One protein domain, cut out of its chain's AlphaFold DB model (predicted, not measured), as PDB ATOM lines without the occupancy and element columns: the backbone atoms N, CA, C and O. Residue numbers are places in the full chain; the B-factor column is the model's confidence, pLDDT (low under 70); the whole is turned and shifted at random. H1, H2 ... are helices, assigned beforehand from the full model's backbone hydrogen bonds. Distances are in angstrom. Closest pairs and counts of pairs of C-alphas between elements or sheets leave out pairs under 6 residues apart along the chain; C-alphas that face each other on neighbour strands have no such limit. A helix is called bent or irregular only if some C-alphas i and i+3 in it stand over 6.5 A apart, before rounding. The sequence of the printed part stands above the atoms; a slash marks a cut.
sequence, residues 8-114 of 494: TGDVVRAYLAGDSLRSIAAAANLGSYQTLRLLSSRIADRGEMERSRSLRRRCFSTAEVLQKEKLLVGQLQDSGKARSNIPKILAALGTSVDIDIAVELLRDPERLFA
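What this domain is: This is residues 8 to 114 of the 494 residues of an uncharacterized protein of Arthrobacter sp. Soil736 (UniProt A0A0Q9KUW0). One long helix, H4, forms a beam, with two groups of short helices under its two ends: H1, H2 and H3 make one lobe, H5, H6, H7 and H8 the other. The lobes come close at H2 and H7. The printed part has 107 residues with eight named helices, H1 to H8 in chain order, and no named strand; the class is all helix, the packing mostly crossed. It is only just compact, close to loose, with a radius of gyration of the C-alphas of 15.1 A, and elongated, spanning 44 by 26 by 24 A.

Where its parts are: H4, residues 45 to 68, runs 35.1 A from C-alpha 45 at (-0.693, -39.726, -12.600) to C-alpha 68 at (-2.919, -6.275, -22.941). Before it come H1, residues 8 to 16, from C-alpha 8 at (8.021, -31.688, 1.567), H2, residues 21 to 28, and H3, residues 32 to 42, 15.4 A long. After it come H5, residues 70 to 78, H6, residues 83 to 92, 15.0 A long, H7, residues 99 to 105, and H8, residues 109 to 113.

How they stand to each other: H4 touches H1 with residues 47 to 54 alone, C-alphas 16 and 51 being closest at 4.3 A. H1 and H2 form a hairpin at a shallow tilt of 28 degrees, closest at C-alphas 11 and 24, 6.1 A. H3 touches H1, closest at C-alphas 12 and 39, 6.5 A, about perpendicular at 90 degrees. H4 touches H7 with residues 58 to 66 alone, closest at C-alphas 62 and 102, 6.2 A. H6 and H7 form a hairpin at a steep tilt of 39 degrees, closest at C-alphas 84 and 103, 5.1 A. H5 touches H6, closest at C-alphas 76 and 86, 6.8 A. H8 only just touches H4, with 3 pairs of C-alphas within 8 A, closest at C-alphas 67 and 113, 6.7 A. H2 and H7 are close but not clearly touching, C-alphas 23 and 100 being 7.1 A apart. H6 is only just irregular, C-alphas 84 and 87 being 6.8 A apart. In H1, H2, H3, H5, H7 and H8 every O i to N i+4 pair is within hydrogen-bond range; in H4 19 of 20 are, in H6 4 of 6.

The domain as a whole: The two C-alphas farthest apart, those of Asp 45 and Ser 79, are 44.5 A apart. The printed part has no cut, and no link is long. Mean pLDDT of the printed part is 90.6; residues 45 to 46 are under 70.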
ATOM      1  N   THR A   8       8.345 -30.732   2.618       73.75
ATOM      2  CA  THR A   8       8.021 -31.688   1.567       73.75
ATOM      3  C   THR A   8       6.575 -31.539   1.105       73.75
ATOM      4  O   THR A   8       6.313 -31.531  -0.100       73.75
ATOM      5  N   GLY A   9       5.641 -31.360   2.044       78.25
ATOM      6  CA  GLY A   9       4.235 -31.087   1.738       78.25
ATOM      7  C   GLY A   9       4.049 -29.751   1.015       78.25
ATOM      8  O   GLY A   9       3.323 -29.665   0.024       78.25
ATOM      9  N   ASP A  10       4.782 -28.716   1.435       85.25
ATOM     10  CA  ASP A  10       4.763 -27.409   0.766       85.25
ATOM     11  C   ASP A  10       5.262 -27.483  -0.685       85.25
ATOM     12  O   ASP A  10       4.650 -26.892  -1.578       85.25
ATOM     13  N   VAL A  11       6.316 -28.266  -0.948       89.81
ATOM     14  CA  VAL A  11       6.842 -28.494  -2.306       89.81
ATOM     15  C   VAL A  11       5.803 -29.159  -3.213       89.81
ATOM     16  O   VAL A  11       5.596 -28.702  -4.341       89.81
ATOM     17  N   VAL A  12       5.123 -30.207  -2.735       87.94
ATOM     18  CA  VAL A  12       4.078 -30.901  -3.509       87.94
ATOM     19  C   VAL A  12       2.897 -29.967  -3.768       87.94
ATOM     20  O   VAL A  12       2.475 -29.823  -4.916       87.94
ATOM     21  N   ARG A  13       2.398 -29.265  -2.743       89.81
ATOM     22  CA  ARG A  13       1.278 -28.321  -2.890       89.81
ATOM     23  C   ARG A  13       1.582 -27.212  -3.893       89.81
ATOM     24  O   ARG A  13       0.761 -26.954  -4.774       89.81
ATOM     25  N   ALA A  14       2.760 -26.597  -3.808       92.94
ATOM     26  CA  ALA A  14       3.197 -25.566  -4.748       92.94
ATOM     27  C   ALA A  14       3.289 -26.114  -6.186       92.94
ATOM     28  O   ALA A  14       2.817 -25.500  -7.149       92.94
ATOM     29  N   TYR A  15       3.808 -27.334  -6.347       93.44
ATOM     30  CA  TYR A  15       3.865 -27.991  -7.650       93.44
ATOM     31  C   TYR A  15       2.477 -28.253  -8.252       93.44
ATOM     32  O   TYR A  15       2.263 -27.954  -9.433       93.44
ATOM     33  N   LEU A  16       1.527 -28.760  -7.463       92.25
ATOM     34  CA  LEU A  16       0.141 -28.995  -7.891       92.25
ATOM     35  C   LEU A  16      -0.608 -27.683  -8.181       92.25
ATOM     36  O   LEU A  16      -1.414 -27.615  -9.115       92.25
ATOM     37  N   ALA A  17      -0.274 -26.603  -7.468       94.06
ATOM     38  CA  ALA A  17      -0.750 -25.246  -7.741       94.06
ATOM     39  C   ALA A  17      -0.166 -24.637  -9.036       94.06
ATOM     40  O   ALA A  17      -0.568 -23.548  -9.463       94.06
ATOM     41  N   GLY A  18       0.752 -25.342  -9.703       94.38
ATOM     42  CA  GLY A  18       1.377 -24.909 -10.947       94.38
ATOM     43  C   GLY A  18       2.485 -23.877 -10.751       94.38
ATOM     44  O   GLY A  18       2.759 -23.130 -11.687       94.38
ATOM     45  N   ASP A  19       3.106 -23.805  -9.568       95.06
ATOM     46  CA  ASP A  19       4.294 -22.970  -9.375       95.06
ATOM     47  C   ASP A  19       5.461 -23.498 -10.220       95.06
ATOM     48  O   ASP A  19       5.572 -24.701 -10.508       95.06
ATOM     49  N   SER A  20       6.339 -22.586 -10.644       93.81
ATOM     50  CA  SER A  20       7.542 -22.963 -11.383       93.81
ATOM     51  C   SER A  20       8.510 -23.705 -10.464       93.81
ATOM     52  O   SER A  20       8.660 -23.356  -9.291       93.81
ATOM     53  N   LEU A  21       9.241 -24.688 -10.997       93.25
ATOM     54  CA  LEU A  21      10.259 -25.411 -10.228       93.25
ATOM     55  C   LEU A  21      11.290 -24.473  -9.595       93.25
ATOM     56  O   LEU A  21      11.790 -24.770  -8.516       93.25
ATOM     57  N   ARG A  22      11.602 -23.338 -10.237       91.94
ATOM     58  CA  ARG A  22      12.519 -22.336  -9.672       91.94
ATOM     59  C   ARG A  22      11.949 -21.678  -8.420       91.94
ATOM     60  O   ARG A  22      12.686 -21.529  -7.452       91.94
ATOM     61  N   SER A  23      10.672 -21.288  -8.449       92.94
ATOM     62  CA  SER A  23       9.998 -20.673  -7.298       92.94
ATOM     63  C   SER A  23       9.909 -21.669  -6.139       92.94
ATOM     64  O   SER A  23      10.321 -21.360  -5.023       92.94
ATOM     65  N   ILE A  24       9.523 -22.914  -6.441       94.00
ATOM     66  CA  ILE A  24       9.437 -24.010  -5.465       94.00
ATOM     67  C   ILE A  24      10.802 -24.294  -4.826       94.00
ATOM     68  O   ILE A  24      10.926 -24.304  -3.604       94.00
ATOM     69  N   ALA A  25      11.841 -24.481  -5.644       92.62
ATOM     70  CA  ALA A  25      13.195 -24.759  -5.174       92.62
ATOM     71  C   ALA A  25      13.741 -23.618  -4.299       92.62
ATOM     72  O   ALA A  25      14.337 -23.866  -3.251       92.62
ATOM     73  N   ALA A  26      13.493 -22.361  -4.688       91.06
ATOM     74  CA  ALA A  26      13.895 -21.195  -3.912       91.06
ATOM     75  C   ALA A  26      13.156 -21.103  -2.566       91.06
ATOM     76  O   ALA A  26      13.793 -20.838  -1.549       91.06
ATOM     77  N   ALA A  27      11.842 -21.347  -2.548       91.19
ATOM     78  CA  ALA A  27      11.032 -21.315  -1.331       91.19
ATOM     79  C   ALA A  27      11.418 -22.424  -0.340       91.19
ATOM     80  O   ALA A  27      11.485 -22.180   0.862       91.19
ATOM     81  N   ALA A  28      11.734 -23.619  -0.848       89.12
ATOM     82  CA  ALA A  28      12.150 -24.763  -0.040       89.12
ATOM     83  C   ALA A  28      13.652 -24.765   0.313       89.12
ATOM     84  O   ALA A  28      14.105 -25.637   1.051       89.12
ATOM     85  N   ASN A  29      14.437 -23.813  -0.212       90.19
ATOM     86  CA  ASN A  29      15.901 -23.790  -0.111       90.19
ATOM     87  C   ASN A  29      16.558 -25.109  -0.589       90.19
ATOM     88  O   ASN A  29      17.492 -25.625   0.027       90.19
ATOM     89  N   LEU A  30      16.049 -25.658  -1.698       89.56
ATOM     90  CA  LEU A  30      16.514 -26.893  -2.333       89.56
ATOM     91  C   LEU A  30      17.115 -26.611  -3.714       89.56
ATOM     92  O   LEU A  30      16.793 -25.626  -4.375       89.56
ATOM     93  N   GLY A  31      17.964 -27.516  -4.203       88.94
ATOM     94  CA  GLY A  31      18.353 -27.521  -5.614       88.94
ATOM     95  C   GLY A  31      17.208 -27.993  -6.521       88.94
ATOM     96  O   GLY A  31      16.392 -28.829  -6.123       88.94
ATOM     97  N   SER A  32      17.173 -27.535  -7.780       88.06
ATOM     98  CA  SER A  32      16.149 -27.945  -8.761       88.06
ATOM     99  C   SER A  32      16.060 -29.471  -8.919       88.06
ATOM    100  O   SER A  32      14.970 -30.030  -8.972       88.06
ATOM    101  N   TYR A  33      17.207 -30.161  -8.950       85.81
ATOM    102  CA  TYR A  33      17.259 -31.622  -9.080       85.81
ATOM    103  C   TYR A  33      16.741 -32.345  -7.829       85.81
ATOM    104  O   TYR A  33      16.014 -33.327  -7.939       85.81
ATOM    105  N   GLN A  34      17.062 -31.838  -6.632       84.44
ATOM    106  CA  GLN A  34      16.522 -32.371  -5.374       84.44
ATOM    107  C   GLN A  34      14.999 -32.216  -5.329       84.44
ATOM    108  O   GLN A  34      14.296 -33.160  -4.983       84.44
ATOM    109  N   THR A  35      14.500 -31.059  -5.773       90.19
ATOM    110  CA  THR A  35      13.064 -30.786  -5.909       90.19
ATOM    111  C   THR A  35      12.414 -31.771  -6.885       90.19
ATOM    112  O   THR A  35      11.404 -32.380  -6.556       90.19
ATOM    113  N   LEU A  36      13.012 -32.003  -8.062       88.12
ATOM    114  CA  LEU A  36      12.504 -32.980  -9.032       88.12
ATOM    115  C   LEU A  36      12.466 -34.405  -8.465       88.12
ATOM    116  O   LEU A  36      11.492 -35.121  -8.697       88.12
ATOM    117  N   ARG A  37      13.510 -34.828  -7.746       82.62
ATOM    118  CA  ARG A  37      13.570 -36.163  -7.137       82.62
ATOM    119  C   ARG A  37      12.435 -36.360  -6.130       82.62
ATOM    120  O   ARG A  37      11.720 -37.348  -6.236       82.62
ATOM    121  N   LEU A  38      12.241 -35.388  -5.238       84.12
ATOM    122  CA  LEU A  38      11.159 -35.358  -4.247       84.12
ATOM    123  C   LEU A  38       9.779 -35.406  -4.916       84.12
ATOM    124  O   LEU A  38       8.922 -36.195  -4.541       84.12
ATOM    125  N   LEU A  39       9.568 -34.595  -5.953       87.75
ATOM    126  CA  LEU A  39       8.303 -34.595  -6.689       87.75
ATOM    127  C   LEU A  39       8.069 -35.921  -7.420       87.75
ATOM    128  O   LEU A  39       6.943 -36.391  -7.481       87.75
ATOM    129  N   SER A  40       9.118 -36.548  -7.952       81.12
ATOM    130  CA  SER A  40       8.982 -37.803  -8.694       81.12
ATOM    131  C   SER A  40       8.571 -38.987  -7.819       81.12
ATOM    132  O   SER A  40       7.882 -39.869  -8.320       81.12
ATOM    133  N   SER A  41       8.977 -39.019  -6.546       72.25
ATOM    134  CA  SER A  41       8.564 -40.073  -5.606       72.25
ATOM    135  C   SER A  41       7.169 -39.832  -5.018       72.25
ATOM    136  O   SER A  41       6.534 -40.758  -4.514       72.25
ATOM    137  N   ARG A  42       6.669 -38.591  -5.086       75.25
ATOM    138  CA  ARG A  42       5.421 -38.173  -4.427       75.25
ATOM    139  C   ARG A  42       4.285 -37.791  -5.361       75.25
ATOM    140  O   ARG A  42       3.178 -37.548  -4.901       75.25
ATOM    141  N   ILE A  43       4.542 -37.703  -6.657       75.94
ATOM    142  CA  ILE A  43       3.542 -37.315  -7.643       75.94
ATOM    143  C   ILE A  43       3.491 -38.396  -8.703       75.94
ATOM    144  O   ILE A  43       4.484 -38.675  -9.376       75.94
ATOM    145  N   ALA A  44       2.314 -38.985  -8.852       71.19
ATOM    146  CA  ALA A  44       1.978 -39.951  -9.877       71.19
ATOM    147  C   ALA A  44       0.951 -39.320 -10.838       71.19
ATOM    148  O   ALA A  44       0.991 -38.121 -11.134       71.19
ATOM    149  N   ASP A  45       0.095 -40.134 -11.449       67.12
ATOM    150  CA  ASP A  45      -0.693 -39.726 -12.600       67.12
ATOM    151  C   ASP A  45      -1.734 -38.644 -12.260       67.12
ATOM    152  O   ASP A  45      -2.002 -37.777 -13.099       67.12
ATOM    153  N   ARG A  46      -2.314 -38.646 -11.054       67.06
ATOM    154  CA  ARG A  46      -3.370 -37.686 -10.701       67.06
ATOM    155  C   ARG A  46      -2.806 -36.292 -10.452       67.06
ATOM    156  O   ARG A  46      -3.365 -35.322 -10.977       67.06
ATOM    157  N   GLY A  47      -1.687 -36.192  -9.734       80.25
ATOM    158  CA  GLY A  47      -1.045 -34.904  -9.481       80.25
ATOM    159  C   GLY A  47      -0.539 -34.222 -10.760       80.25
ATOM    160  O   GLY A  47      -0.636 -33.002 -10.896       80.25
ATOM    161  N   GLU A  48      -0.128 -34.993 -11.773       84.88
ATOM    162  CA  GLU A  48       0.245 -34.459 -13.095       84.88
ATOM    163  C   GLU A  48      -0.905 -33.729 -13.803       84.88
ATOM    164  O   GLU A  48      -0.708 -32.686 -14.441       84.88
ATOM    165  N   MET A  49      -2.129 -34.262 -13.707       86.06
ATOM    166  CA  MET A  49      -3.308 -33.615 -14.294       86.06
ATOM    167  C   MET A  49      -3.683 -32.346 -13.549       86.06
ATOM    168  O   MET A  49      -4.068 -31.357 -14.177       86.06
ATOM    169  N   GLU A  50      -3.600 -32.383 -12.223       89.81
ATOM    170  CA  GLU A  50      -3.879 -31.224 -11.389       89.81
ATOM    171  C   GLU A  50      -2.898 -30.093 -11.685       89.81
ATOM    172  O   GLU A  50      -3.339 -29.009 -12.077       89.81
ATOM    173  N   ARG A  51      -1.586 -30.377 -11.665       92.06
ATOM    174  CA  ARG A  51      -0.570 -29.405 -12.080       92.06
ATOM    175  C   ARG A  51      -0.855 -28.863 -13.468       92.06
ATOM    176  O   ARG A  51      -0.846 -27.651 -13.653       92.06
ATOM    177  N   SER A  52      -1.105 -29.725 -14.454       92.00
ATOM    178  CA  SER A  52      -1.317 -29.277 -15.834       92.00
ATOM    179  C   SER A  52      -2.500 -28.310 -15.950       92.00
ATOM    180  O   SER A  52      -2.398 -27.297 -16.643       92.00
ATOM    181  N   ARG A  53      -3.599 -28.559 -15.226       92.56
ATOM    182  CA  ARG A  53      -4.765 -27.659 -15.189       92.56
ATOM    183  C   ARG A  53      -4.453 -26.338 -14.492       92.56
ATOM    184  O   ARG A  53      -4.809 -25.284 -15.027       92.56
ATOM    185  N   SER A  54      -3.807 -26.386 -13.326       94.94
ATOM    186  CA  SER A  54      -3.423 -25.198 -12.556       94.94
ATOM    187  C   SER A  54      -2.452 -24.321 -13.344       94.94
ATOM    188  O   SER A  54      -2.714 -23.133 -13.551       94.94
ATOM    189  N   LEU A  55      -1.396 -24.928 -13.890       95.88
ATOM    190  CA  LEU A  55      -0.388 -24.267 -14.714       95.88
ATOM    191  C   LEU A  55      -1.016 -23.619 -15.948       95.88
ATOM    192  O   LEU A  55      -0.785 -22.441 -16.206       95.88
ATOM    193  N   ARG A  56      -1.866 -24.350 -16.681       94.94
ATOM    194  CA  ARG A  56      -2.570 -23.836 -17.865       94.94
ATOM    195  C   ARG A  56      -3.419 -22.613 -17.533       94.94
ATOM    196  O   ARG A  56      -3.342 -21.609 -18.238       94.94
ATOM    197  N   ARG A  57      -4.204 -22.675 -16.451       95.50
ATOM    198  CA  ARG A  57      -5.042 -21.553 -15.998       95.50
ATOM    199  C   ARG A  57      -4.197 -20.310 -15.721       95.50
ATOM    200  O   ARG A  57      -4.530 -19.234 -16.214       95.50
ATOM    201  N   ARG A  58      -3.107 -20.469 -14.968       96.81
ATOM    202  CA  ARG A  58      -2.201 -19.369 -14.616       96.81
ATOM    203  C   ARG A  58      -1.489 -18.812 -15.845       96.81
ATOM    204  O   ARG A  58      -1.523 -17.609 -16.062       96.81
ATOM    205  N   CYS A  59      -0.946 -19.674 -16.705       95.50
ATOM    206  CA  CYS A  59      -0.292 -19.275 -17.953       95.50
ATOM    207  C   CYS A  59      -1.223 -18.464 -18.854       95.50
ATOM    208  O   CYS A  59      -0.821 -17.413 -19.341       95.50
ATOM    209  N   PHE A  60      -2.464 -18.911 -19.060       93.69
ATOM    210  CA  PHE A  60      -3.412 -18.193 -19.915       93.69
ATOM    211  C   PHE A  60      -3.820 -16.846 -19.337       93.69
ATOM    212  O   PHE A  60      -3.800 -15.854 -20.062       93.69
ATOM    213  N   SER A  61      -4.145 -16.799 -18.044       94.62
ATOM    214  CA  SER A  61      -4.514 -15.547 -17.386       94.62
ATOM    215  C   SER A  61      -3.365 -14.537 -17.429       94.62
ATOM    216  O   SER A  61      -3.571 -13.385 -17.804       94.62
ATOM    217  N   THR A  62      -2.141 -14.975 -17.130       96.50
ATOM    218  CA  THR A  62      -0.956 -14.112 -17.143       96.50
ATOM    219  C   THR A  62      -0.567 -13.684 -18.554       96.50
ATOM    220  O   THR A  62      -0.270 -12.511 -18.767       96.50
ATOM    221  N   ALA A  63      -0.605 -14.590 -19.536       94.19
ATOM    222  CA  ALA A  63      -0.309 -14.254 -20.926       94.19
ATOM    223  C   ALA A  63      -1.307 -13.232 -21.486       94.19
ATOM    224  O   ALA A  63      -0.896 -12.298 -22.167       94.19
ATOM    225  N   GLU A  64      -2.599 -13.356 -21.161       93.31
ATOM    226  CA  GLU A  64      -3.621 -12.386 -21.566       93.31
ATOM    227  C   GLU A  64      -3.348 -10.992 -20.980       93.31
ATOM    228  O   GLU A  64      -3.442  -9.990 -21.691       93.31
ATOM    229  N   VAL A  65      -2.972 -10.918 -19.699       95.81
ATOM    230  CA  VAL A  65      -2.599  -9.655 -19.043       95.81
ATOM    231  C   VAL A  65      -1.355  -9.049 -19.691       95.81
ATOM    232  O   VAL A  65      -1.375  -7.880 -20.069       95.81
ATOM    233  N   LEU A  66      -0.291  -9.834 -19.891       95.38
ATOM    234  CA  LEU A  66       0.938  -9.345 -20.523       95.38
ATOM    235  C   LEU A  66       0.701  -8.878 -21.964       95.38
ATOM    236  O   LEU A  66       1.295  -7.889 -22.381       95.38
ATOM    237  N   GLN A  67      -0.183  -9.544 -22.709       92.38
ATOM    238  CA  GLN A  67      -0.580  -9.135 -24.058       92.38
ATOM    239  C   GLN A  67      -1.336  -7.803 -24.068       92.38
ATOM    240  O   GLN A  67      -1.056  -6.949 -24.909       92.38
ATOM    241  N   LYS A  68      -2.249  -7.579 -23.112       94.12
ATOM    242  CA  LYS A  68      -2.919  -6.275 -22.941       94.12
ATOM    243  C   LYS A  68      -1.914  -5.165 -22.619       94.12
ATOM    244  O   LYS A  68      -2.025  -4.069 -23.158       94.12
ATOM    245  N   GLU A  69      -0.896  -5.485 -21.825       95.19
ATOM    246  CA  GLU A  69       0.175  -4.567 -21.421       95.19
ATOM    247  C   GLU A  69       1.395  -4.572 -22.366       95.19
ATOM    248  O   GLU A  69       2.450  -4.041 -22.012       95.19
ATOM    249  N   LYS A  70       1.288  -5.134 -23.584       94.31
ATOM    250  CA  LYS A  70       2.419  -5.323 -24.521       94.31
ATOM    251  C   LYS A  70       3.234  -4.046 -24.751       94.31
ATOM    252  O   LYS A  70       4.462  -4.098 -24.784       94.31
ATOM    253  N   LEU A  71       2.564  -2.897 -24.872       93.69
ATOM    254  CA  LEU A  71       3.228  -1.600 -25.050       93.69
ATOM    255  C   LEU A  71       4.051  -1.194 -23.822       93.69
ATOM    256  O   LEU A  71       5.201  -0.784 -23.970       93.69
ATOM    257  N   LEU A  72       3.489  -1.325 -22.619       94.69
ATOM    258  CA  LEU A  72       4.176  -0.981 -21.375       94.69
ATOM    259  C   LEU A  72       5.335  -1.944 -21.097       94.69
ATOM    260  O   LEU A  72       6.414  -1.512 -20.695       94.69
ATOM    261  N   VAL A  73       5.147  -3.240 -21.366       95.25
ATOM    262  CA  VAL A  73       6.223  -4.238 -21.289       95.25
ATOM    263  C   VAL A  73       7.374  -3.854 -22.220       95.25
ATOM    264  O   VAL A  73       8.516  -3.824 -21.763       95.25
ATOM    265  N   GLY A  74       7.082  -3.492 -23.475       93.50
ATOM    266  CA  GLY A  74       8.086  -3.017 -24.431       93.50
ATOM    267  C   GLY A  74       8.835  -1.778 -23.929       93.50
ATOM    268  O   GLY A  74      10.058  -1.785 -23.864       93.50
ATOM    269  N   GLN A  75       8.118  -0.763 -23.437       95.25
ATOM    270  CA  GLN A  75       8.731   0.447 -22.866       95.25
ATOM    271  C   GLN A  75       9.653   0.147 -21.674       95.25
ATOM    272  O   GLN A  75      10.733   0.728 -21.545       95.25
ATOM    273  N   LEU A  76       9.245  -0.764 -20.786       94.75
ATOM    274  CA  LEU A  76      10.063  -1.167 -19.643       94.75
ATOM    275  C   LEU A  76      11.322  -1.922 -20.093       94.75
ATOM    276  O   LEU A  76      12.395  -1.680 -19.531       94.75
ATOM    277  N   GLN A  77      11.219  -2.772 -21.116       92.38
ATOM    278  CA  GLN A  77      12.369  -3.452 -21.723       92.38
ATOM    279  C   GLN A  77      13.331  -2.456 -22.380       92.38
ATOM    280  O   GLN A  77      14.527  -2.495 -22.085       92.38
ATOM    281  N   ASP A  78      12.814  -1.513 -23.169       93.56
ATOM    282  CA  ASP A  78      13.602  -0.476 -23.849       93.56
ATOM    283  C   ASP A  78      14.321   0.447 -22.854       93.56
ATOM    284  O   ASP A  78      15.424   0.929 -23.110       93.56
ATOM    285  N   SER A  79      13.743   0.644 -21.665       93.81
ATOM    286  CA  SER A  79      14.378   1.383 -20.564       93.81
ATOM    287  C   SER A  79      15.463   0.592 -19.808       93.81
ATOM    288  O   SER A  79      15.997   1.070 -18.803       93.81
ATOM    289  N   GLY A  80      15.785  -0.627 -20.253       92.12
ATOM    290  CA  GLY A  80      16.825  -1.478 -19.676       92.12
ATOM    291  C   GLY A  80      16.431  -2.162 -18.365       92.12
ATOM    292  O   GLY A  80      17.303  -2.614 -17.619       92.12
ATOM    293  N   LYS A  81      15.134  -2.242 -18.029       92.81
ATOM    294  CA  LYS A  81      14.701  -2.991 -16.841       92.81
ATOM    295  C   LYS A  81      14.896  -4.483 -17.074       92.81
ATOM    296  O   LYS A  81      14.476  -5.037 -18.086       92.81
ATOM    297  N   ALA A  82      15.497  -5.151 -16.088       90.38
ATOM    298  CA  ALA A  82      15.616  -6.602 -16.105       90.38
ATOM    299  C   ALA A  82      14.228  -7.245 -16.240       90.38
ATOM    300  O   ALA A  82      13.299  -6.871 -15.521       90.38
ATOM    301  N   ARG A  83      14.106  -8.242 -17.125       90.12
ATOM    302  CA  ARG A  83      12.850  -8.967 -17.398       90.12
ATOM    303  C   ARG A  83      12.197  -9.514 -16.121       90.12
ATOM    304  O   ARG A  83      10.984  -9.448 -15.984       90.12
ATOM    305  N   SER A  84      13.000  -9.939 -15.143       91.12
ATOM    306  CA  SER A  84      12.539 -10.414 -13.829       91.12
ATOM    307  C   SER A  84      11.895  -9.339 -12.938       91.12
ATOM    308  O   SER A  84      11.182  -9.668 -11.990       91.12
ATOM    309  N   ASN A  85      12.131  -8.053 -13.215       95.00
ATOM    310  CA  ASN A  85      11.558  -6.933 -12.466       95.00
ATOM    311  C   ASN A  85      10.291  -6.369 -13.116       95.00
ATOM    312  O   ASN A  85       9.508  -5.720 -12.427       95.00
ATOM    313  N   ILE A  86      10.068  -6.615 -14.410       96.44
ATOM    314  CA  ILE A  86       8.911  -6.081 -15.142       96.44
ATOM    315  C   ILE A  86       7.583  -6.510 -14.495       96.44
ATOM    316  O   ILE A  86       6.786  -5.622 -14.195       96.44
ATOM    317  N   PRO A  87       7.346  -7.797 -14.162       96.88
ATOM    318  CA  PRO A  87       6.093  -8.200 -13.521       96.88
ATOM    319  C   PRO A  87       5.866  -7.537 -12.159       96.88
ATOM    320  O   PRO A  87       4.743  -7.171 -11.830       96.88
ATOM    321  N   LYS A  88       6.938  -7.310 -11.389       96.69
ATOM    322  CA  LYS A  88       6.870  -6.614 -10.095       96.69
ATOM    323  C   LYS A  88       6.465  -5.150 -10.264       96.69
ATOM    324  O   LYS A  88       5.704  -4.631  -9.456       96.69
ATOM    325  N   ILE A  89       6.955  -4.494 -11.318       96.56
ATOM    326  CA  ILE A  89       6.572  -3.119 -11.660       96.56
ATOM    327  C   ILE A  89       5.101  -3.075 -12.086       96.56
ATOM    328  O   ILE A  89       4.361  -2.249 -11.566       96.56
ATOM    329  N   LEU A  90       4.660  -3.979 -12.967       96.62
ATOM    330  CA  LEU A  90       3.252  -4.068 -13.378       96.62
ATOM    331  C   LEU A  90       2.327  -4.267 -12.168       96.62
ATOM    332  O   LEU A  90       1.338  -3.548 -12.026       96.62
ATOM    333  N   ALA A  91       2.692  -5.176 -11.258       96.75
ATOM    334  CA  ALA A  91       1.966  -5.402 -10.012       96.75
ATOM    335  C   ALA A  91       1.929  -4.148  -9.120       96.75
ATOM    336  O   ALA A  91       0.866  -3.772  -8.629       96.75
ATOM    337  N   ALA A  92       3.057  -3.447  -8.962       96.00
ATOM    338  CA  ALA A  92       3.126  -2.198  -8.198       96.00
ATOM    339  C   ALA A  92       2.290  -1.058  -8.815       96.00
ATOM    340  O   ALA A  92       1.829  -0.178  -8.095       96.00
ATOM    341  N   LEU A  93       2.069  -1.088 -10.134       94.94
ATOM    342  CA  LEU A  93       1.187  -0.165 -10.858       94.94
ATOM    343  C   LEU A  93      -0.300  -0.565 -10.792       94.94
ATOM    344  O   LEU A  93      -1.135   0.102 -11.398       94.94
ATOM    345  N   GLY A  94      -0.645  -1.628 -10.058       95.19
ATOM    346  CA  GLY A  94      -2.023  -2.090  -9.866       95.19
ATOM    347  C   GLY A  94      -2.496  -3.131 -10.883       95.19
ATOM    348  O   GLY A  94      -3.676  -3.481 -10.888       95.19
ATOM    349  N   THR A  95      -1.605  -3.656 -11.730       96.50
ATOM    350  CA  THR A  95      -1.949  -4.745 -12.655       96.50
ATOM    351  C   THR A  95      -2.006  -6.067 -11.896       96.50
ATOM    352  O   THR A  95      -1.019  -6.489 -11.299       96.50
ATOM    353  N   SER A  96      -3.142  -6.762 -11.945       95.81
ATOM    354  CA  SER A  96      -3.269  -8.108 -11.375       95.81
ATOM    355  C   SER A  96      -2.546  -9.129 -12.259       95.81
ATOM    356  O   SER A  96      -3.142  -9.677 -13.186       95.81
ATOM    357  N   VAL A  97      -1.264  -9.374 -11.985       96.06
ATOM    358  CA  VAL A  97      -0.411 -10.311 -12.729       96.06
ATOM    359  C   VAL A  97       0.231 -11.330 -11.786       96.06
ATOM    360  O   VAL A  97       0.721 -10.972 -10.717       96.06
ATOM    361  N   ASP A  98       0.249 -12.602 -12.186       96.75
ATOM    362  CA  ASP A  98       1.048 -13.628 -11.511       96.75
ATOM    363  C   ASP A  98       2.529 -13.375 -11.801       96.75
ATOM    364  O   ASP A  98       2.990 -13.547 -12.933       96.75
ATOM    365  N   ILE A  99       3.261 -12.913 -10.788       95.50
ATOM    366  CA  ILE A  99       4.660 -12.502 -10.932       95.50
ATOM    367  C   ILE A  99       5.524 -13.683 -11.376       95.50
ATOM    368  O   ILE A  99       6.316 -13.522 -12.302       95.50
ATOM    369  N   ASP A 100       5.357 -14.854 -10.767       93.62
ATOM    370  CA  ASP A 100       6.227 -16.006 -11.001       93.62
ATOM    371  C   ASP A 100       6.071 -16.528 -12.429       93.62
ATOM    372  O   ASP A 100       7.058 -16.700 -13.146       93.62
ATOM    373  N   ILE A 101       4.830 -16.688 -12.893       96.38
ATOM    374  CA  ILE A 101       4.562 -17.106 -14.274       96.38
ATOM    375  C   ILE A 101       4.985 -16.021 -15.268       96.38
ATOM    376  O   ILE A 101       5.553 -16.332 -16.314       96.38
ATOM    377  N   ALA A 102       4.757 -14.742 -14.959       96.00
ATOM    378  CA  ALA A 102       5.129 -13.654 -15.857       96.00
ATOM    379  C   ALA A 102       6.648 -13.537 -16.036       96.00
ATOM    380  O   ALA A 102       7.106 -13.247 -17.141       96.00
ATOM    381  N   VAL A 103       7.435 -13.783 -14.982       94.75
ATOM    382  CA  VAL A 103       8.902 -13.823 -15.079       94.75
ATOM    383  C   VAL A 103       9.343 -14.904 -16.062       94.75
ATOM    384  O   VAL A 103      10.217 -14.644 -16.889       94.75
ATOM    385  N   GLU A 104       8.727 -16.084 -16.004       93.56
ATOM    386  CA  GLU A 104       9.056 -17.197 -16.895       93.56
ATOM    387  C   GLU A 104       8.620 -16.931 -18.343       93.56
ATOM    388  O   GLU A 104       9.413 -17.127 -19.265       93.56
ATOM    389  N   LEU A 105       7.421 -16.377 -18.561       93.88
ATOM    390  CA  LEU A 105       6.941 -16.013 -19.900       93.88
ATOM    391  C   LEU A 105       7.779 -14.910 -20.561       93.88
ATOM    392  O   LEU A 105       8.031 -14.960 -21.761       93.88
ATOM    393  N   LEU A 106       8.257 -13.930 -19.791       93.25
ATOM    394  CA  LEU A 106       9.082 -12.838 -20.317       93.25
ATOM    395  C   LEU A 106      10.524 -13.252 -20.636       93.25
ATOM    396  O   LEU A 106      11.281 -12.422 -21.144       93.25
ATOM    397  N   ARG A 107      10.929 -14.503 -20.374       90.12
ATOM    398  CA  ARG A 107      12.217 -15.028 -20.857       90.12
ATOM    399  C   ARG A 107      12.264 -15.094 -22.378       90.12
ATOM    400  O   ARG A 107      13.324 -14.824 -22.934       90.12
ATOM    401  N   ASP A 108      11.127 -15.352 -23.016       87.38
ATOM    402  CA  ASP A 108      10.960 -15.401 -24.469       87.38
ATOM    403  C   ASP A 108       9.775 -14.506 -24.898       87.38
ATOM    404  O   ASP A 108       8.658 -14.978 -25.145       87.38
ATOM    405  N   PRO A 109       9.986 -13.175 -24.929       85.88
ATOM    406  CA  PRO A 109       8.926 -12.226 -25.243       85.88
ATOM    407  C   PRO A 109       8.491 -12.309 -26.710       85.88
ATOM    408  O   PRO A 109       7.333 -12.025 -27.003       85.88
ATOM    409  N   GLU A 110       9.377 -12.709 -27.627       84.94
ATOM    410  CA  GLU A 110       9.038 -12.845 -29.047       84.94
ATOM    411  C   GLU A 110       7.951 -13.890 -29.236       84.94
ATOM    412  O   GLU A 110       6.950 -13.639 -29.895       84.94
ATOM    413  N   ARG A 111       8.094 -15.029 -28.565       83.81
ATOM    414  CA  ARG A 111       7.092 -16.083 -28.575       83.81
ATOM    415  C   ARG A 111       5.809 -15.712 -27.843       83.81
ATOM    416  O   ARG A 111       4.731 -16.097 -28.294       83.81
ATOM    417  N   LEU A 112       5.910 -14.992 -26.724       85.69
ATOM    418  CA  LEU A 112       4.738 -14.515 -25.989       85.69
ATOM    419  C   LEU A 112       3.904 -13.561 -26.846       85.69
ATOM    420  O   LEU A 112       2.683 -13.675 -26.845       85.69
ATOM    421  N   PHE A 113       4.570 -12.633 -27.541       87.00
ATOM    422  CA  PHE A 113       3.961 -11.543 -28.303       87.00
ATOM    423  C   PHE A 113       3.808 -11.811 -29.796       87.00
ATOM    424  O   PHE A 113       3.264 -10.943 -30.491       87.00
ATOM    425  N   ALA A 114       4.275 -12.968 -30.267       80.50
ATOM    426  CA  ALA A 114       3.976 -13.476 -31.588       80.50
ATOM    427  C   ALA A 114       2.460 -13.506 -31.754       80.50
ATOM    428  O   ALA A 114       1.729 -13.906 -30.838       80.50
TER     429      ALA A 114